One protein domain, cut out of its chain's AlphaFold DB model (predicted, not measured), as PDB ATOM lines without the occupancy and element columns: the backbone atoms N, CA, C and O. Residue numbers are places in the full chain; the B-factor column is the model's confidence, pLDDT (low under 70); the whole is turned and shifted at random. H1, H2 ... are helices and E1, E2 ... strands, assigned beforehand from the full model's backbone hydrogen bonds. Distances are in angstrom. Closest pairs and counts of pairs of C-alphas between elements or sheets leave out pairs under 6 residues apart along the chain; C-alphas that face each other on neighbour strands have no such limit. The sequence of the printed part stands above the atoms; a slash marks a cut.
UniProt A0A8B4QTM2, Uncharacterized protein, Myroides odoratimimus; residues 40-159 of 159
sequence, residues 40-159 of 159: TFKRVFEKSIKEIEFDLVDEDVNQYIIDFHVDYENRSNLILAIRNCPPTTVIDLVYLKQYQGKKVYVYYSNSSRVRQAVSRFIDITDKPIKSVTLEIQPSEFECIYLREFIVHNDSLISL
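Overview. This is residues 40 to 159 of the 159 residues of an uncharacterized protein of Myroides odoratimimus (UniProt A0A8B4QTM2). A strongly twisted, curled sheet of six strands forms a wall, with the long helix H1 slanting over one face and the shorter H2 on that same face near the ends of E1 and E4. A long stretch without named elements, residues 122 to 145, leads from H2 round to E5. The 120 printed residues hold two named helices and six named strands in the order H1 E1 E2 E3 E4 H2 E5 E6, a mixed class of helices and strands. The mixed sheet runs E3 E4 E1 E2 E5 E6; the whole is compact, with a radius of gyration of the C-alphas of 14.1 A and spans of 37 by 29 by 29 A.

Arrangement. Start at E1, residues 63 to 70, and E4, residues 102 to 108, the parallel neighbours: N 66 and O 105 are 2.8 A apart. On E1's other side find E2, residues 78 to 83, antiparallel in a hairpin with E1, with N 67 and O 81 at 2.9 A. E3, residues 94 to 99, is an edge strand in a hairpin with E4; N 97 and O 104 are 2.9 A apart. Beyond E2 comes antiparallel E5, residues 146 to 152, with N 149 and O 80 at 2.9 A, then the edge strand E6, residues 155 to 158, in a hairpin with E5, with N 150 and O 157 at 2.8 A. H1, residues 40 to 55, and H2, residues 112 to 121, on one face make two layers, helices over a sheet. H1 has a height over the sheet of 8.1 A and runs slantwise to the strands, at 50 degrees to E1 on the local plane; its closest C-alphas with E2 are Phe 45 and Ile 82, 7.3 A. H2 has a height over the sheet of 9.1 A and is slantwise to E1, at 43 degrees on the local plane; their closest C-alphas are Phe 68 and Val 118, 7.1 A. In H1 every O i to N i+4 pair is within hydrogen-bond range, in H2 4 of 6.

Along the chain. Find C-alpha 40 at (-56.044, -30.077, 23.771); from there H1 runs 23.2 A to C-alpha 55. E1 begins at C-alpha 63, (-41.955, -19.482, 11.596), and spans 22.7 A. E4 spans 19.6 A, E5 19.2 A and H2 14.9 A. E6 ends at C-alpha 158, (-49.358, -39.134, 19.092).

Size, cuts and confidence. The C-alphas of Pro 138 and Asn 153, the two farthest apart, are 40.2 A apart. The printed part has no cut, and H2 to E5 is a long link. Mean pLDDT of the printed part is 73.6; look for values under 70 at residues 54 to 62, 85 to 94, 127 to 145 and 153 to 154.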
ATOM      1  N   THR A  40     -57.079 -29.037  23.774       88.81
ATOM      2  CA  THR A  40     -56.044 -30.077  23.771       88.81
ATOM      3  C   THR A  40     -54.944 -29.705  22.791       88.81
ATOM      4  O   THR A  40     -53.770 -29.672  23.162       88.81
ATOM      5  N   PHE A  41     -55.333 -29.342  21.574       89.38
ATOM      6  CA  PHE A  41     -54.442 -28.867  20.538       89.38
ATOM      7  C   PHE A  41     -53.724 -27.590  20.959       89.38
ATOM      8  O   PHE A  41     -52.509 -27.524  20.813       89.38
ATOM      9  N   LYS A  42     -54.416 -26.620  21.574       91.56
ATOM     10  CA  LYS A  42     -53.771 -25.404  22.092       91.56
ATOM     11  C   LYS A  42     -52.622 -25.736  23.046       91.56
ATOM     12  O   LYS A  42     -51.515 -25.238  22.866       91.56
ATOM     13  N   ARG A  43     -52.865 -26.618  24.020       90.69
ATOM     14  CA  ARG A  43     -51.844 -27.047  24.987       90.69
ATOM     15  C   ARG A  43     -50.659 -27.735  24.306       90.69
ATOM     16  O   ARG A  43     -49.517 -27.503  24.691       90.69
ATOM     17  N   VAL A  44     -50.925 -28.599  23.327       89.00
ATOM     18  CA  VAL A  44     -49.883 -29.295  22.557       89.00
ATOM     19  C   VAL A  44     -49.066 -28.301  21.738       89.00
ATOM     20  O   VAL A  44     -47.842 -28.322  21.811       89.00
ATOM     21  N   PHE A  45     -49.729 -27.392  21.030       89.31
ATOM     22  CA  PHE A  45     -49.096 -26.376  20.201       89.31
ATOM     23  C   PHE A  45     -48.201 -25.435  21.010       89.31
ATOM     24  O   PHE A  45     -47.044 -25.232  20.656       89.31
ATOM     25  N   GLU A  46     -48.690 -24.925  22.141       90.12
ATOM     26  CA  GLU A  46     -47.898 -24.081  23.040       90.12
ATOM     27  C   GLU A  46     -46.692 -24.820  23.628       90.12
ATOM     28  O   GLU A  46     -45.633 -24.221  23.812       90.12
ATOM     29  N   LYS A  47     -46.831 -26.120  23.926       87.94
ATOM     30  CA  LYS A  47     -45.703 -26.942  24.374       87.94
ATOM     31  C   LYS A  47     -44.673 -27.107  23.258       87.94
ATOM     32  O   LYS A  47     -43.488 -26.939  23.519       87.94
ATOM     33  N   SER A  48     -45.121 -27.386  22.036       84.94
ATOM     34  CA  SER A  48     -44.242 -27.536  20.879       84.94
ATOM     35  C   SER A  48     -43.483 -26.258  20.549       84.94
ATOM     36  O   SER A  48     -42.278 -26.322  20.348       84.94
ATOM     37  N   ILE A  49     -44.141 -25.095  20.570       84.31
ATOM     38  CA  ILE A  49     -43.460 -23.808  20.365       84.31
ATOM     39  C   ILE A  49     -42.351 -23.606  21.397       84.31
ATOM     40  O   ILE A  49     -41.236 -23.275  21.020       84.31
ATOM     41  N   LYS A  50     -42.630 -23.852  22.683       82.50
ATOM     42  CA  LYS A  50     -41.631 -23.677  23.748       82.50
ATOM     43  C   LYS A  50     -40.418 -24.590  23.588       82.50
ATOM     44  O   LYS A  50     -39.315 -24.182  23.923       82.50
ATOM     45  N   GLU A  51     -40.627 -25.820  23.129       77.50
ATOM     46  CA  GLU A  51     -39.532 -26.751  22.834       77.50
ATOM     47  C   GLU A  51     -38.699 -26.251  21.644       77.50
ATOM     48  O   GLU A  51     -37.483 -26.170  21.746       77.50
ATOM     49  N   ILE A  52     -39.356 -25.813  20.562       74.50
ATOM     50  CA  ILE A  52     -38.694 -25.243  19.377       74.50
ATOM     51  C   ILE A  52     -37.867 -23.998  19.738       74.50
ATOM     52  O   ILE A  52     -36.735 -23.854  19.287       74.50
ATOM     53  N   GLU A  53     -38.422 -23.095  20.551       72.50
ATOM     54  CA  GLU A  53     -37.746 -21.867  20.993       72.50
ATOM     55  C   GLU A  53     -36.543 -22.135  21.908       72.50
ATOM     56  O   GLU A  53     -35.652 -21.296  21.996       72.50
ATOM     57  N   PHE A  54     -36.508 -23.278  22.596       61.06
ATOM     58  CA  PHE A  54     -35.378 -23.651  23.444       61.06
ATOM     59  C   PHE A  54     -34.197 -24.203  22.631       61.06
ATOM     60  O   PHE A  54     -33.046 -23.985  23.007       61.06
ATOM     61  N   ASP A  55     -34.478 -24.882  21.516       55.56
ATOM     62  CA  ASP A  55     -33.468 -25.570  20.702       55.56
ATOM     63  C   ASP A  55     -32.864 -24.691  19.586       55.56
ATOM     64  O   ASP A  55     -31.784 -24.992  19.074       55.56
ATOM     65  N   LEU A  56     -33.522 -23.587  19.207       58.22
ATOM     66  CA  LEU A  56     -33.084 -22.705  18.118       58.22
ATOM     67  C   LEU A  56     -32.446 -21.414  18.648       58.22
ATOM     68  O   LEU A  56     -33.117 -20.554  19.207       58.22
ATOM     69  N   VAL A  57     -31.140 -21.259  18.415       52.97
ATOM     70  CA  VAL A  57     -30.356 -20.059  18.786       52.97
ATOM     71  C   VAL A  57     -30.546 -18.903  17.784       52.97
ATOM     72  O   VAL A  57     -30.134 -17.781  18.064       52.97
ATOM     73  N   ASP A  58     -31.186 -19.148  16.635       53.50
ATOM     74  CA  ASP A  58     -31.293 -18.174  15.541       53.50
ATOM     75  C   ASP A  58     -32.680 -17.511  15.467       53.50
ATOM     76  O   ASP A  58     -33.705 -18.168  15.254       53.50
ATOM     77  N   GLU A  59     -32.712 -16.180  15.599       52.62
ATOM     78  CA  GLU A  59     -33.935 -15.361  15.569       52.62
ATOM     79  C   GLU A  59     -34.656 -15.396  14.206       52.62
ATOM     80  O   GLU A  59     -35.840 -15.055  14.116       52.62
ATOM     81  N   ASP A  60     -33.990 -15.853  13.145       50.38
ATOM     82  CA  ASP A  60     -34.541 -15.877  11.789       50.38
ATOM     83  C   ASP A  60     -35.481 -17.072  11.519       50.38
ATOM     84  O   ASP A  60     -36.252 -17.057  10.553       50.38
ATOM     85  N   VAL A  61     -35.533 -18.070  12.415       56.00
ATOM     86  CA  VAL A  61     -36.403 -19.264  12.293       56.00
ATOM     87  C   VAL A  61     -37.714 -19.103  13.090       56.00
ATOM     88  O   VAL A  61     -38.253 -20.031  13.686       56.00
ATOM     89  N   ASN A  62     -38.280 -17.896  13.093       61.25
ATOM     90  CA  ASN A  62     -39.505 -17.534  13.824       61.25
ATOM     91  C   ASN A  62     -40.808 -17.875  13.074       61.25
ATOM     92  O   ASN A  62     -41.754 -17.076  13.022       61.25
ATOM     93  N   GLN A  63     -40.846 -19.044  12.437       72.00
ATOM     94  CA  GLN A  63     -41.955 -19.482  11.596       72.00
ATOM     95  C   GLN A  63     -42.450 -20.851  12.056       72.00
ATOM     96  O   GLN A  63     -41.724 -21.839  11.983       72.00
ATOM     97  N   TYR A  64     -43.706 -20.912  12.498       81.12
ATOM     98  CA  TYR A  64     -44.348 -22.172  12.863       81.12
ATOM     99  C   TYR A  64     -45.303 -22.608  11.775       81.12
ATOM    100  O   TYR A  64     -46.012 -21.797  11.176       81.12
ATOM    101  N   ILE A  65     -45.350 -23.907  11.551       84.19
ATOM    102  CA  ILE A  65     -46.194 -24.507  10.540       84.19
ATOM    103  C   ILE A  65     -47.107 -25.516  11.216       84.19
ATOM    104  O   ILE A  65     -46.635 -26.437  11.877       84.19
ATOM    105  N   ILE A  66     -48.409 -25.340  11.019       88.00
ATOM    106  CA  ILE A  66     -49.439 -26.316  11.353       88.00
ATOM    107  C   ILE A  66     -49.927 -26.904  10.032       88.00
ATOM    108  O   ILE A  66     -50.458 -26.175   9.198       88.00
ATOM    109  N   ASP A  67     -49.747 -28.199   9.821       87.12
ATOM    110  CA  ASP A  67     -50.106 -28.876   8.576       87.12
ATOM    111  C   ASP A  67     -51.149 -29.965   8.836       87.12
ATOM    112  O   ASP A  67     -50.931 -30.858   9.652       87.12
ATOM    113  N   PHE A  68     -52.286 -29.879   8.148       86.19
ATOM    114  CA  PHE A  68     -53.344 -30.880   8.176       86.19
ATOM    115  C   PHE A  68     -53.413 -31.613   6.838       86.19
ATOM    116  O   PHE A  68     -53.879 -31.069   5.828       86.19
ATOM    117  N   HIS A  69     -53.049 -32.888   6.834       84.62
ATOM    118  CA  HIS A  69     -53.053 -33.704   5.624       84.62
ATOM    119  C   HIS A  69     -53.632 -35.091   5.877       84.62
ATOM    120  O   HIS A  69     -53.705 -35.570   7.003       84.62
ATOM    121  N   VAL A  70     -54.114 -35.730   4.816       83.06
ATOM    122  CA  VAL A  70     -54.545 -37.128   4.890       83.06
ATOM    123  C   VAL A  70     -53.295 -38.000   4.871       83.06
ATOM    124  O   VAL A  70     -52.416 -37.769   4.046       83.06
ATOM    125  N   ASP A  71     -53.232 -38.986   5.759       82.12
ATOM    126  CA  ASP A  71     -52.163 -39.984   5.769       82.12
ATOM    127  C   ASP A  71     -52.172 -40.763   4.440       82.12
ATOM    128  O   ASP A  71     -53.206 -41.293   4.013       82.12
ATOM    129  N   TYR A  72     -51.031 -40.794   3.752       76.50
ATOM    130  CA  TYR A  72     -50.907 -41.451   2.453       76.50
ATOM    131  C   TYR A  72     -50.961 -42.977   2.559       76.50
ATOM    132  O   TYR A  72     -51.521 -43.614   1.661       76.50
ATOM    133  N   GLU A  73     -50.448 -43.535   3.657       81.06
ATOM    134  CA  GLU A  73     -50.455 -44.971   3.947       81.06
ATOM    135  C   GLU A  73     -51.840 -45.409   4.433       81.06
ATOM    136  O   GLU A  73     -52.358 -46.454   4.032       81.06
ATOM    137  N   ASN A  74     -52.498 -44.567   5.236       81.62
ATOM    138  CA  ASN A  74     -53.838 -44.831   5.739       81.62
ATOM    139  C   ASN A  74     -54.803 -43.665   5.495       81.62
ATOM    140  O   ASN A  74     -55.108 -42.883   6.391       81.62
ATOM    141  N   ARG A  75     -55.389 -43.602   4.293       79.00
ATOM    142  CA  ARG A  75     -56.254 -42.489   3.836       79.00
ATOM    143  C   ARG A  75     -57.493 -42.192   4.699       79.00
ATOM    144  O   ARG A  75     -58.196 -41.198   4.468       79.00
ATOM    145  N   SER A  76     -57.822 -43.045   5.671       78.88
ATOM    146  CA  SER A  76     -58.844 -42.727   6.669       78.88
ATOM    147  C   SER A  76     -58.351 -41.759   7.739       78.88
ATOM    148  O   SER A  76     -59.178 -41.039   8.299       78.88
ATOM    149  N   ASN A  77     -57.049 -41.701   7.994       83.44
ATOM    150  CA  ASN A  77     -56.457 -40.861   9.020       83.44
ATOM    151  C   ASN A  77     -56.242 -39.441   8.499       83.44
ATOM    152  O   ASN A  77     -55.826 -39.214   7.362       83.44
ATOM    153  N   LEU A  78     -56.542 -38.479   9.362       85.38
ATOM    154  CA  LEU A  78     -56.114 -37.100   9.204       85.38
ATOM    155  C   LEU A  78     -54.938 -36.894  10.153       85.38
ATOM    156  O   LEU A  78     -55.063 -37.184  11.340       85.38
ATOM    157  N   ILE A  79     -53.828 -36.402   9.629       86.75
ATOM    158  CA  ILE A  79     -52.631 -36.069  10.385       86.75
ATOM    159  C   ILE A  79     -52.622 -34.571  10.654       86.75
ATOM    160  O   ILE A  79     -52.924 -33.770   9.766       86.75
ATOM    161  N   LEU A  80     -52.286 -34.210  11.888       88.00
ATOM    162  CA  LEU A  80     -51.914 -32.861  12.288       88.00
ATOM    163  C   LEU A  80     -50.419 -32.874  12.588       88.00
ATOM    164  O   LEU A  80     -49.986 -33.565  13.508       88.00
ATOM    165  N   ALA A  81     -49.651 -32.081  11.848       87.06
ATOM    166  CA  ALA A  81     -48.229 -31.891  12.079       87.06
ATOM    167  C   ALA A  81     -47.919 -30.461  12.549       87.06
ATOM    168  O   ALA A  81     -48.472 -29.491  12.028       87.06
ATOM    169  N   ILE A  82     -47.013 -30.333  13.520       87.25
ATOM    170  CA  ILE A  82     -46.389 -29.067  13.923       87.25
ATOM    171  C   ILE A  82     -44.918 -29.140  13.528       87.25
ATOM    172  O   ILE A  82     -44.209 -30.040  13.982       87.25
ATOM    173  N   ARG A  83     -44.457 -28.203  12.695       83.06
ATOM    174  CA  ARG A  83     -43.074 -28.168  12.196       83.06
ATOM    175  C   ARG A  83     -42.523 -26.749  12.081       83.06
ATOM    176  O   ARG A  83     -43.290 -25.788  12.076       83.06
ATOM    177  N   ASN A  84     -41.203 -26.625  11.958       76.06
ATOM    178  CA  ASN A  84     -40.516 -25.345  11.728       76.06
ATOM    179  C   ASN A  84     -39.712 -25.294  10.409       76.06
ATOM    180  O   ASN A  84     -38.993 -24.330  10.168       76.06
ATOM    181  N   CYS A  85     -39.823 -26.308   9.546       69.94
ATOM    182  CA  CYS A  85     -39.143 -26.344   8.249       69.94
ATOM    183  C   CYS A  85     -39.992 -25.692   7.141       69.94
ATOM    184  O   CYS A  85     -41.131 -26.124   6.930       69.94
ATOM    185  N   PRO A  86     -39.478 -24.680   6.414       57.38
ATOM    186  CA  PRO A  86     -40.223 -24.031   5.340       57.38
ATOM    187  C   PRO A  86     -40.511 -25.029   4.201       57.38
ATOM    188  O   PRO A  86     -39.585 -25.673   3.711       57.38
ATOM    189  N   PRO A  87     -41.768 -25.190   3.746       54.72
ATOM    190  CA  PRO A  87     -42.068 -26.044   2.602       54.72
ATOM    191  C   PRO A  87     -41.432 -25.507   1.313       54.72
ATOM    192  O   PRO A  87     -41.515 -24.318   1.009       54.72
ATOM    193  N   THR A  88     -40.854 -26.408   0.515       52.84
ATOM    194  CA  THR A  88     -40.172 -26.106  -0.757       52.84
ATOM    195  C   THR A  88     -41.125 -25.679  -1.876       52.84
ATOM    196  O   THR A  88     -40.732 -24.961  -2.792       52.84
ATOM    197  N   THR A  89     -42.392 -26.096  -1.828       51.41
ATOM    198  CA  THR A  89     -43.466 -25.645  -2.727       51.41
ATOM    199  C   THR A  89     -44.809 -25.919  -2.057       51.41
ATOM    200  O   THR A  89     -45.042 -27.030  -1.588       51.41
ATOM    201  N   VAL A  90     -45.707 -24.932  -2.026       55.91
ATOM    202  CA  VAL A  90     -47.062 -25.112  -1.482       55.91
ATOM    203  C   VAL A  90     -48.089 -24.805  -2.557       55.91
ATOM    204  O   VAL A  90     -48.152 -23.690  -3.076       55.91
ATOM    205  N   ILE A  91     -48.922 -25.798  -2.850       50.25
ATOM    206  CA  ILE A  91     -50.124 -25.657  -3.664       50.25
ATOM    207  C   ILE A  91     -51.305 -25.878  -2.715       50.25
ATOM    208  O   ILE A  91     -51.358 -26.893  -2.030       50.25
ATOM    209  N   ASP A  92     -52.219 -24.910  -2.690       54.03
ATOM    210  CA  ASP A  92     -53.428 -24.834  -1.862       54.03
ATOM    211  C   ASP A  92     -53.281 -24.416  -0.376       54.03
ATOM    212  O   ASP A  92     -52.603 -25.023   0.445       54.03
ATOM    213  N   LEU A  93     -54.020 -23.331  -0.089       56.91
ATOM    214  CA  LEU A  93     -54.573 -22.807   1.171       56.91
ATOM    215  C   LEU A  93     -53.631 -22.724   2.381       56.91
ATOM    216  O   LEU A  93     -53.687 -23.516   3.318       56.91
ATOM    217  N   VAL A  94     -52.870 -21.628   2.390       67.44
ATOM    218  CA  VAL A  94     -52.081 -21.136   3.521       67.44
ATOM    219  C   VAL A  94     -52.908 -20.086   4.260       67.44
ATOM    220  O   VAL A  94     -53.234 -19.044   3.685       67.44
ATOM    221  N   TYR A  95     -53.263 -20.308   5.523       71.81
ATOM    222  CA  TYR A  95     -53.580 -19.170   6.392       71.81
ATOM    223  C   TYR A  95     -52.285 -18.668   7.003       71.81
ATOM    224  O   TYR A  95     -51.564 -19.440   7.627       71.81
ATOM    225  N   LEU A  96     -52.003 -17.379   6.836       73.94
ATOM    226  CA  LEU A  96     -50.937 -16.715   7.567       73.94
ATOM    227  C   LEU A  96     -51.561 -15.992   8.760       73.94
ATOM    228  O   LEU A  96     -52.307 -15.030   8.591       73.94
ATOM    229  N   LYS A  97     -51.275 -16.499   9.955       82.69
ATOM    230  CA  LYS A  97     -51.762 -15.981  11.232       82.69
ATOM    231  C   LYS A  97     -50.598 -15.447  12.062       82.69
ATOM    232  O   LYS A  97     -49.441 -15.790  11.822       82.69
ATOM    233  N   GLN A  98     -50.913 -14.656  13.077       84.00
ATOM    234  CA  GLN A  98     -49.970 -14.246  14.112       84.00
ATOM    235  C   GLN A  98     -50.279 -14.956  15.433       84.00
ATOM    236  O   GLN A  98     -51.429 -15.007  15.865       84.00
ATOM    237  N   TYR A  99     -49.246 -15.462  16.102       84.75
ATOM    238  CA  TYR A  99     -49.339 -15.973  17.468       84.75
ATOM    239  C   TYR A  99     -48.165 -15.436  18.279       84.75
ATOM    240  O   TYR A  99     -47.018 -15.672  17.919       84.75
ATOM    241  N   GLN A 100     -48.440 -14.653  19.328       83.19
ATOM    242  CA  GLN A 100     -47.409 -14.069  20.205       83.19
ATOM    243  C   GLN A 100     -46.282 -13.322  19.453       83.19
ATOM    244  O   GLN A 100     -45.115 -13.394  19.814       83.19
ATOM    245  N   GLY A 101     -46.624 -12.600  18.378       76.19
ATOM    246  CA  GLY A 101     -45.635 -11.868  17.566       76.19
ATOM    247  C   GLY A 101     -44.962 -12.693  16.463       76.19
ATOM    248  O   GLY A 101     -44.257 -12.124  15.637       76.19
ATOM    249  N   LYS A 102     -45.210 -14.004  16.406       78.62
ATOM    250  CA  LYS A 102     -44.608 -14.930  15.440       78.62
ATOM    251  C   LYS A 102     -45.579 -15.253  14.308       78.62
ATOM    252  O   LYS A 102     -46.800 -15.226  14.498       78.62
ATOM    253  N   LYS A 103     -45.039 -15.573  13.129       80.25
ATOM    254  CA  LYS A 103     -45.828 -16.002  11.967       80.25
ATOM    255  C   LYS A 103     -46.175 -17.481  12.105       80.25
ATOM    256  O   LYS A 103     -45.294 -18.309  12.328       80.25
ATOM    257  N   VAL A 104     -47.453 -17.806  11.933       83.31
ATOM    258  CA  VAL A 104     -47.946 -19.183  11.894       83.31
ATOM    259  C   VAL A 104     -48.599 -19.440  10.549       83.31
ATOM    260  O   VAL A 104     -49.582 -18.788  10.193       83.31
ATOM    261  N   TYR A 105     -48.063 -20.405   9.816       82.81
ATOM    262  CA  TYR A 105     -48.635 -20.890   8.571       82.81
ATOM    263  C   TYR A 105     -49.518 -22.098   8.868       82.81
ATOM    264  O   TYR A 105     -49.065 -23.068   9.471       82.81
ATOM    265  N   VAL A 106     -50.777 -22.050   8.446       85.88
ATOM    266  CA  VAL A 106     -51.702 -23.185   8.541       85.88
ATOM    267  C   VAL A 106     -51.938 -23.732   7.142       85.88
ATOM    268  O   VAL A 106     -52.522 -23.032   6.314       85.88
ATOM    269  N   TYR A 107     -51.500 -24.963   6.898       82.25
ATOM    270  CA  TYR A 107     -51.678 -25.682   5.639       82.25
ATOM    271  C   TYR A 107     -52.749 -26.747   5.780       82.25
ATOM    272  O   TYR A 107     -52.838 -27.428   6.801       82.25
ATOM    273  N   TYR A 108     -53.556 -26.896   4.738       79.88
ATOM    274  CA  TYR A 108     -54.440 -28.038   4.601       79.88
ATOM    275  C   TYR A 108     -54.846 -28.233   3.145       79.88
ATOM    276  O   TYR A 108     -55.058 -27.275   2.402       79.88
ATOM    277  N   SER A 109     -55.008 -29.491   2.740       71.94
ATOM    278  CA  SER A 109     -55.517 -29.802   1.401       71.94
ATOM    279  C   SER A 109     -56.924 -29.225   1.183       71.94
ATOM    280  O   SER A 109     -57.766 -29.240   2.087       71.94
ATOM    281  N   ASN A 110     -57.214 -28.763  -0.040       70.44
ATOM    282  CA  ASN A 110     -58.519 -28.211  -0.429       70.44
ATOM    283  C   ASN A 110     -59.595 -29.306  -0.611       70.44
ATOM    284  O   ASN A 110     -60.224 -29.448  -1.657       70.44
ATOM    285  N   SER A 111     -59.795 -30.108   0.431       78.19
ATOM    286  CA  SER A 111     -60.843 -31.112   0.560       78.19
ATOM    287  C   SER A 111     -61.877 -30.631   1.574       78.19
ATOM    288  O   SER A 111     -61.529 -30.161   2.659       78.19
ATOM    289  N   SER A 112     -63.166 -30.778   1.255       81.31
ATOM    290  CA  SER A 112     -64.262 -30.403   2.161       81.31
ATOM    291  C   SER A 112     -64.162 -31.114   3.514       81.31
ATOM    292  O   SER A 112     -64.366 -30.486   4.553       81.31
ATOM    293  N   ARG A 113     -63.776 -32.397   3.505       82.06
ATOM    294  CA  ARG A 113     -63.560 -33.216   4.706       82.06
ATOM    295  C   ARG A 113     -62.457 -32.634   5.590       82.06
ATOM    296  O   ARG A 113     -62.652 -32.484   6.792       82.06
ATOM    297  N   VAL A 114     -61.318 -32.289   4.990       81.19
ATOM    298  CA  VAL A 114     -60.160 -31.751   5.716       81.19
ATOM    299  C   VAL A 114     -60.486 -30.367   6.261       81.19
ATOM    300  O   VAL A 114     -60.318 -30.124   7.449       81.19
ATOM    301  N   ARG A 115     -61.075 -29.489   5.442       83.69
ATOM    302  CA  ARG A 115     -61.493 -28.150   5.869       83.69
ATOM    303  C   ARG A 115     -62.456 -28.184   7.061       83.69
ATOM    304  O   ARG A 115     -62.307 -27.390   7.988       83.69
ATOM    305  N   GLN A 116     -63.436 -29.091   7.048       82.88
ATOM    306  CA  GLN A 116     -64.359 -29.266   8.172       82.88
ATOM    307  C   GLN A 116     -63.622 -29.686   9.442       82.88
ATOM    308  O   GLN A 116     -63.875 -29.104  10.495       82.88
ATOM    309  N   ALA A 117     -62.694 -30.638   9.346       83.31
ATOM    310  CA  ALA A 117     -61.884 -31.054  10.484       83.31
ATOM    311  C   ALA A 117     -61.022 -29.896  11.017       83.31
ATOM    312  O   ALA A 117     -61.118 -29.569  12.195       83.31
ATOM    313  N   VAL A 118     -60.284 -29.196  10.147       85.75
ATOM    314  CA  VAL A 118     -59.455 -28.027  10.508       85.75
ATOM    315  C   VAL A 118     -60.275 -26.966  11.241       85.75
ATOM    316  O   VAL A 118     -59.830 -26.435  12.257       85.75
ATOM    317  N   SER A 119     -61.499 -26.687  10.778       87.25
ATOM    318  CA  SER A 119     -62.370 -25.659  11.367       87.25
ATOM    319  C   SER A 119     -62.771 -25.916  12.826       87.25
ATOM    320  O   SER A 119     -63.192 -24.972  13.506       87.25
ATOM    321  N   ARG A 120     -62.636 -27.166  13.302       87.44
ATOM    322  CA  ARG A 120     -62.835 -27.561  14.707       87.44
ATOM    323  C   ARG A 120     -61.636 -27.198  15.579       87.44
ATOM    324  O   ARG A 120     -61.825 -26.860  16.739       87.44
ATOM    325  N   PHE A 121     -60.428 -27.224  15.017       88.00
ATOM    326  CA  PHE A 121     -59.187 -26.933  15.735       88.00
ATOM    327  C   PHE A 121     -58.821 -25.452  15.697       88.00
ATOM    328  O   PHE A 121     -58.380 -24.904  16.704       88.00
ATOM    329  N   ILE A 122     -59.002 -24.795  14.550       88.50
ATOM    330  CA  ILE A 122     -58.527 -23.430  14.301       88.50
ATOM    331  C   ILE A 122     -59.643 -22.600  13.672       88.50
ATOM    332  O   ILE A 122     -60.495 -23.106  12.934       88.50
ATOM    333  N   ASP A 123     -59.651 -21.298  13.952       87.06
ATOM    334  CA  ASP A 123     -60.496 -20.380  13.207       87.06
ATOM    335  C   ASP A 123     -59.973 -20.083  11.792       87.06
ATOM    336  O   ASP A 123     -58.912 -19.480  11.603       87.06
ATOM    337  N   ILE A 124     -60.774 -20.481  10.801       81.12
ATOM    338  CA  ILE A 124     -60.496 -20.398   9.358       81.12
ATOM    339  C   ILE A 124     -61.428 -19.418   8.628       81.12
ATOM    340  O   ILE A 124     -61.630 -19.523   7.417       81.12
ATOM    341  N   THR A 125     -62.057 -18.507   9.374       78.62
ATOM    342  CA  THR A 125     -62.965 -17.470   8.856       78.62
ATOM    343  C   THR A 125     -62.277 -16.468   7.931       78.62
ATOM    344  O   THR A 125     -62.941 -15.871   7.084       78.62
ATOM    345  N   ASP A 126     -60.958 -16.318   8.047       72.00
ATOM    346  CA  ASP A 126     -60.183 -15.462   7.158       72.00
ATOM    347  C   ASP A 126     -60.275 -15.899   5.697       72.00
ATOM    348  O   ASP A 126     -60.530 -17.058   5.353       72.00
ATOM    349  N   LYS A 127     -60.017 -14.947   4.798       68.00
ATOM    350  CA  LYS A 127     -59.867 -15.257   3.381       68.00
ATOM    351  C   LYS A 127     -58.566 -16.047   3.204       68.00
ATOM    352  O   LYS A 127     -57.508 -15.531   3.561       68.00
ATOM    353  N   PRO A 128     -58.606 -17.265   2.650       66.75
ATOM    354  CA  PRO A 128     -57.396 -18.053   2.530       66.75
ATOM    355  C   PRO A 128     -56.460 -17.471   1.472       66.75
ATOM    356  O   PRO A 128     -56.908 -16.941   0.445       66.75
ATOM    357  N   ILE A 129     -55.156 -17.612   1.700       66.81
ATOM    358  CA  ILE A 129     -54.138 -17.211   0.736       66.81
ATOM    359  C   ILE A 129     -53.961 -18.372  -0.245       66.81
ATOM    360  O   ILE A 129     -53.643 -19.496   0.140       66.81
ATOM    361  N   LYS A 130     -54.236 -18.110  -1.528       55.59
ATOM    362  CA  LYS A 130     -54.256 -19.144  -2.579       55.59
ATOM    363  C   LYS A 130     -52.864 -19.665  -2.946       55.59
ATOM    364  O   LYS A 130     -52.756 -20.773  -3.452       55.59
ATOM    365  N   SER A 131     -51.825 -18.873  -2.703       53.75
ATOM    366  CA  SER A 131     -50.431 -19.229  -2.964       53.75
ATOM    367  C   SER A 131     -49.522 -18.316  -2.150       53.75
ATOM    368  O   SER A 131     -49.673 -17.094  -2.214       53.75
ATOM    369  N   VAL A 132     -48.572 -18.894  -1.424       54.53
ATOM    370  CA  VAL A 132     -47.472 -18.161  -0.794       54.53
ATOM    371  C   VAL A 132     -46.188 -18.800  -1.292       54.53
ATOM    372  O   VAL A 132     -45.962 -19.984  -1.057       54.53
ATOM    373  N   THR A 133     -45.362 -18.022  -1.983       50.62
ATOM    374  CA  THR A 133     -43.970 -18.399  -2.212       50.62
ATOM    375  C   THR A 133     -43.218 -18.033  -0.947       50.62
ATOM    376  O   THR A 133     -43.094 -16.851  -0.629       50.62
ATOM    377  N   LEU A 134     -42.783 -19.037  -0.191       53.03
ATOM    378  CA  LEU A 134     -41.844 -18.800   0.896       53.03
ATOM    379  C   LEU A 134     -40.485 -18.477   0.286       53.03
ATOM    380  O   LEU A 134     -40.106 -19.057  -0.733       53.03
ATOM    381  N   GLU A 135     -39.766 -17.533   0.885       48.62
ATOM    382  CA  GLU A 135     -38.381 -17.294   0.503       48.62
ATOM    383  C   GLU A 135     -37.592 -18.581   0.748       48.62
ATOM    384  O   GLU A 135     -37.606 -19.139   1.846       48.62
ATOM    385  N   ILE A 136     -36.965 -19.085  -0.316       44.09
ATOM    386  CA  ILE A 136     -36.119 -20.271  -0.249       44.09
ATOM    387  C   ILE A 136     -34.937 -19.900   0.641       44.09
ATOM    388  O   ILE A 136     -34.111 -19.065   0.274       44.09
ATOM    389  N   GLN A 137     -34.880 -20.502   1.823       49.22
ATOM    390  CA  GLN A 137     -33.711 -20.414   2.680       49.22
ATOM    391  C   GLN A 137     -32.566 -21.186   1.987       49.22
ATOM    392  O   GLN A 137     -32.791 -22.313   1.548       49.22
ATOM    393  N   PRO A 138     -31.362 -20.602   1.837       44.34
ATOM    394  CA  PRO A 138     -30.268 -21.193   1.056       44.34
ATOM    395  C   PRO A 138     -29.708 -22.502   1.630       44.34
ATOM    396  O   PRO A 138     -28.927 -23.177   0.965       44.34
ATOM    397  N   SER A 139     -30.073 -22.837   2.865       50.50
ATOM    398  CA  SER A 139     -29.680 -24.064   3.539       50.50
ATOM    399  C   SER A 139     -30.739 -25.140   3.290       50.50
ATOM    400  O   SER A 139     -31.937 -24.897   3.448       50.50
ATOM    401  N   GLU A 140     -30.283 -26.329   2.892       45.19
ATOM    402  CA  GLU A 140     -31.029 -27.587   2.956       45.19
ATOM    403  C   GLU A 140     -31.396 -27.858   4.425       45.19
ATOM    404  O   GLU A 140     -30.759 -28.652   5.109       45.19
ATOM    405  N   PHE A 141     -32.372 -27.130   4.966       52.56
ATOM    406  CA  PHE A 141     -32.777 -27.306   6.350       52.56
ATOM    407  C   PHE A 141     -33.515 -28.637   6.474       52.56
ATOM    408  O   PHE A 141     -34.690 -28.763   6.123       52.56
ATOM    409  N   GLU A 142     -32.800 -29.630   6.997       53.09
ATOM    410  CA  GLU A 142     -33.372 -30.775   7.691       53.09
ATOM    411  C   GLU A 142     -34.413 -30.246   8.693       53.09
ATOM    412  O   GLU A 142     -34.183 -29.233   9.362       53.09
ATOM    413  N   CYS A 143     -35.606 -30.848   8.742       59.28
ATOM    414  CA  CYS A 143     -36.637 -30.388   9.672       59.28
ATOM    415  C   CYS A 143     -36.094 -30.448  11.099       59.28
ATOM    416  O   CYS A 143     -35.872 -31.530  11.633       59.28
ATOM    417  N   ILE A 144     -35.909 -29.279  11.716       63.66
ATOM    418  CA  ILE A 144     -35.327 -29.184  13.058       63.66
ATOM    419  C   ILE A 144     -36.326 -29.708  14.100       63.66
ATOM    420  O   ILE A 144     -35.940 -30.246  15.133       63.66
ATOM    421  N   TYR A 145     -37.625 -29.614  13.798       65.25
ATOM    422  CA  TYR A 145     -38.692 -30.142  14.632       65.25
ATOM    423  C   TYR A 145     -39.894 -30.603  13.804       65.25
ATOM    424  O   TYR A 145     -40.400 -29.862  12.952       65.25
ATOM    425  N   LEU A 146     -40.390 -31.803  14.109       77.12
ATOM    426  CA  LEU A 146     -41.642 -32.352  13.599       77.12
ATOM    427  C   LEU A 146     -42.340 -33.132  14.718       77.12
ATOM    428  O   LEU A 146     -41.779 -34.072  15.276       77.12
ATOM    429  N   ARG A 147     -43.582 -32.758  15.033       83.94
ATOM    430  CA  ARG A 147     -44.495 -33.588  15.830       83.94
ATOM    431  C   ARG A 147     -45.758 -33.870  15.055       83.94
ATOM    432  O   ARG A 147     -46.375 -32.931  14.556       83.94
ATOM    433  N   GLU A 148     -46.162 -35.131  15.038       87.38
ATOM    434  CA  GLU A 148     -47.328 -35.593  14.301       87.38
ATOM    435  C   GLU A 148     -48.346 -36.265  15.218       87.38
ATOM    436  O   GLU A 148     -48.014 -36.944  16.193       87.38
ATOM    437  N   PHE A 149     -49.613 -36.052  14.890       87.81
ATOM    438  CA  PHE A 149     -50.743 -36.607  15.611       87.81
ATOM    439  C   PHE A 149     -51.763 -37.149  14.619       87.81
ATOM    440  O   PHE A 149     -52.130 -36.458  13.667       87.81
ATOM    441  N   ILE A 150     -52.300 -38.336  14.885       86.25
ATOM    442  CA  ILE A 150     -53.536 -38.791  14.254       86.25
ATOM    443  C   ILE A 150     -54.704 -38.052  14.909       86.25
ATOM    444  O   ILE A 150     -54.885 -38.081  16.129       86.25
ATOM    445  N   VAL A 151     -55.540 -37.432  14.081       82.44
ATOM    446  CA  VAL A 151     -56.823 -36.858  14.479       82.44
ATOM    447  C   VAL A 151     -57.887 -37.955  14.439       82.44
ATOM    448  O   VAL A 151     -58.297 -38.405  13.365       82.44
ATOM    449  N   HIS A 152     -58.370 -38.370  15.610       77.94
ATOM    450  CA  HIS A 152     -59.410 -39.390  15.749       77.94
ATOM    451  C   HIS A 152     -60.497 -38.924  16.721       77.94
ATOM    452  O   HIS A 152     -60.202 -38.654  17.879       77.94
ATOM    453  N   ASN A 153     -61.757 -38.841  16.267       67.06
ATOM    454  CA  ASN A 153     -62.907 -38.414  17.085       67.06
ATOM    455  C   ASN A 153     -62.624 -37.155  17.926       67.06
ATOM    456  O   ASN A 153     -62.771 -37.166  19.145       67.06
ATOM    457  N   ASP A 154     -62.146 -36.092  17.271       64.06
ATOM    458  CA  ASP A 154     -61.784 -34.811  17.902       64.06
ATOM    459  C   ASP A 154     -60.660 -34.902  18.958       64.06
ATOM    460  O   ASP A 154     -60.387 -33.942  19.671       64.06
ATOM    461  N   SER A 155     -59.964 -36.038  19.029       72.75
ATOM    462  CA  SER A 155     -58.804 -36.263  19.891       72.75
ATOM    463  C   SER A 155     -57.516 -36.345  19.072       72.75
ATOM    464  O   SER A 155     -57.525 -36.764  17.913       72.75
ATOM    465  N   LEU A 156     -56.402 -35.958  19.698       79.06
ATOM    466  CA  LEU A 156     -55.055 -36.076  19.139       79.06
ATOM    467  C   LEU A 156     -54.354 -37.295  19.742       79.06
ATOM    468  O   LEU A 156     -54.164 -37.362  20.957       79.06
ATOM    469  N   ILE A 157     -53.961 -38.239  18.891       82.25
ATOM    470  CA  ILE A 157     -53.191 -39.431  19.258       82.25
ATOM    471  C   ILE A 157     -51.781 -39.241  18.701       82.25
ATOM    472  O   ILE A 157     -51.641 -39.059  17.496       82.25
ATOM    473  N   SER A 158     -50.753 -39.239  19.556       79.31
ATOM    474  CA  SER A 158     -49.358 -39.134  19.092       79.31
ATOM    475  C   SER A 158     -49.021 -40.307  18.181       79.31
ATOM    476  O   SER A 158     -49.362 -41.445  18.518       79.31
ATOM    477  N   LEU A 159     -48.356 -40.006  17.068       72.69
ATOM    478  CA  LEU A 159     -47.614 -40.995  16.287       72.69
ATOM    479  C   LEU A 159     -46.282 -41.329  16.968       72.69
ATOM    480  O   LEU A 159     -45.817 -40.489  17.780       72.69
TER     481      LEU A 159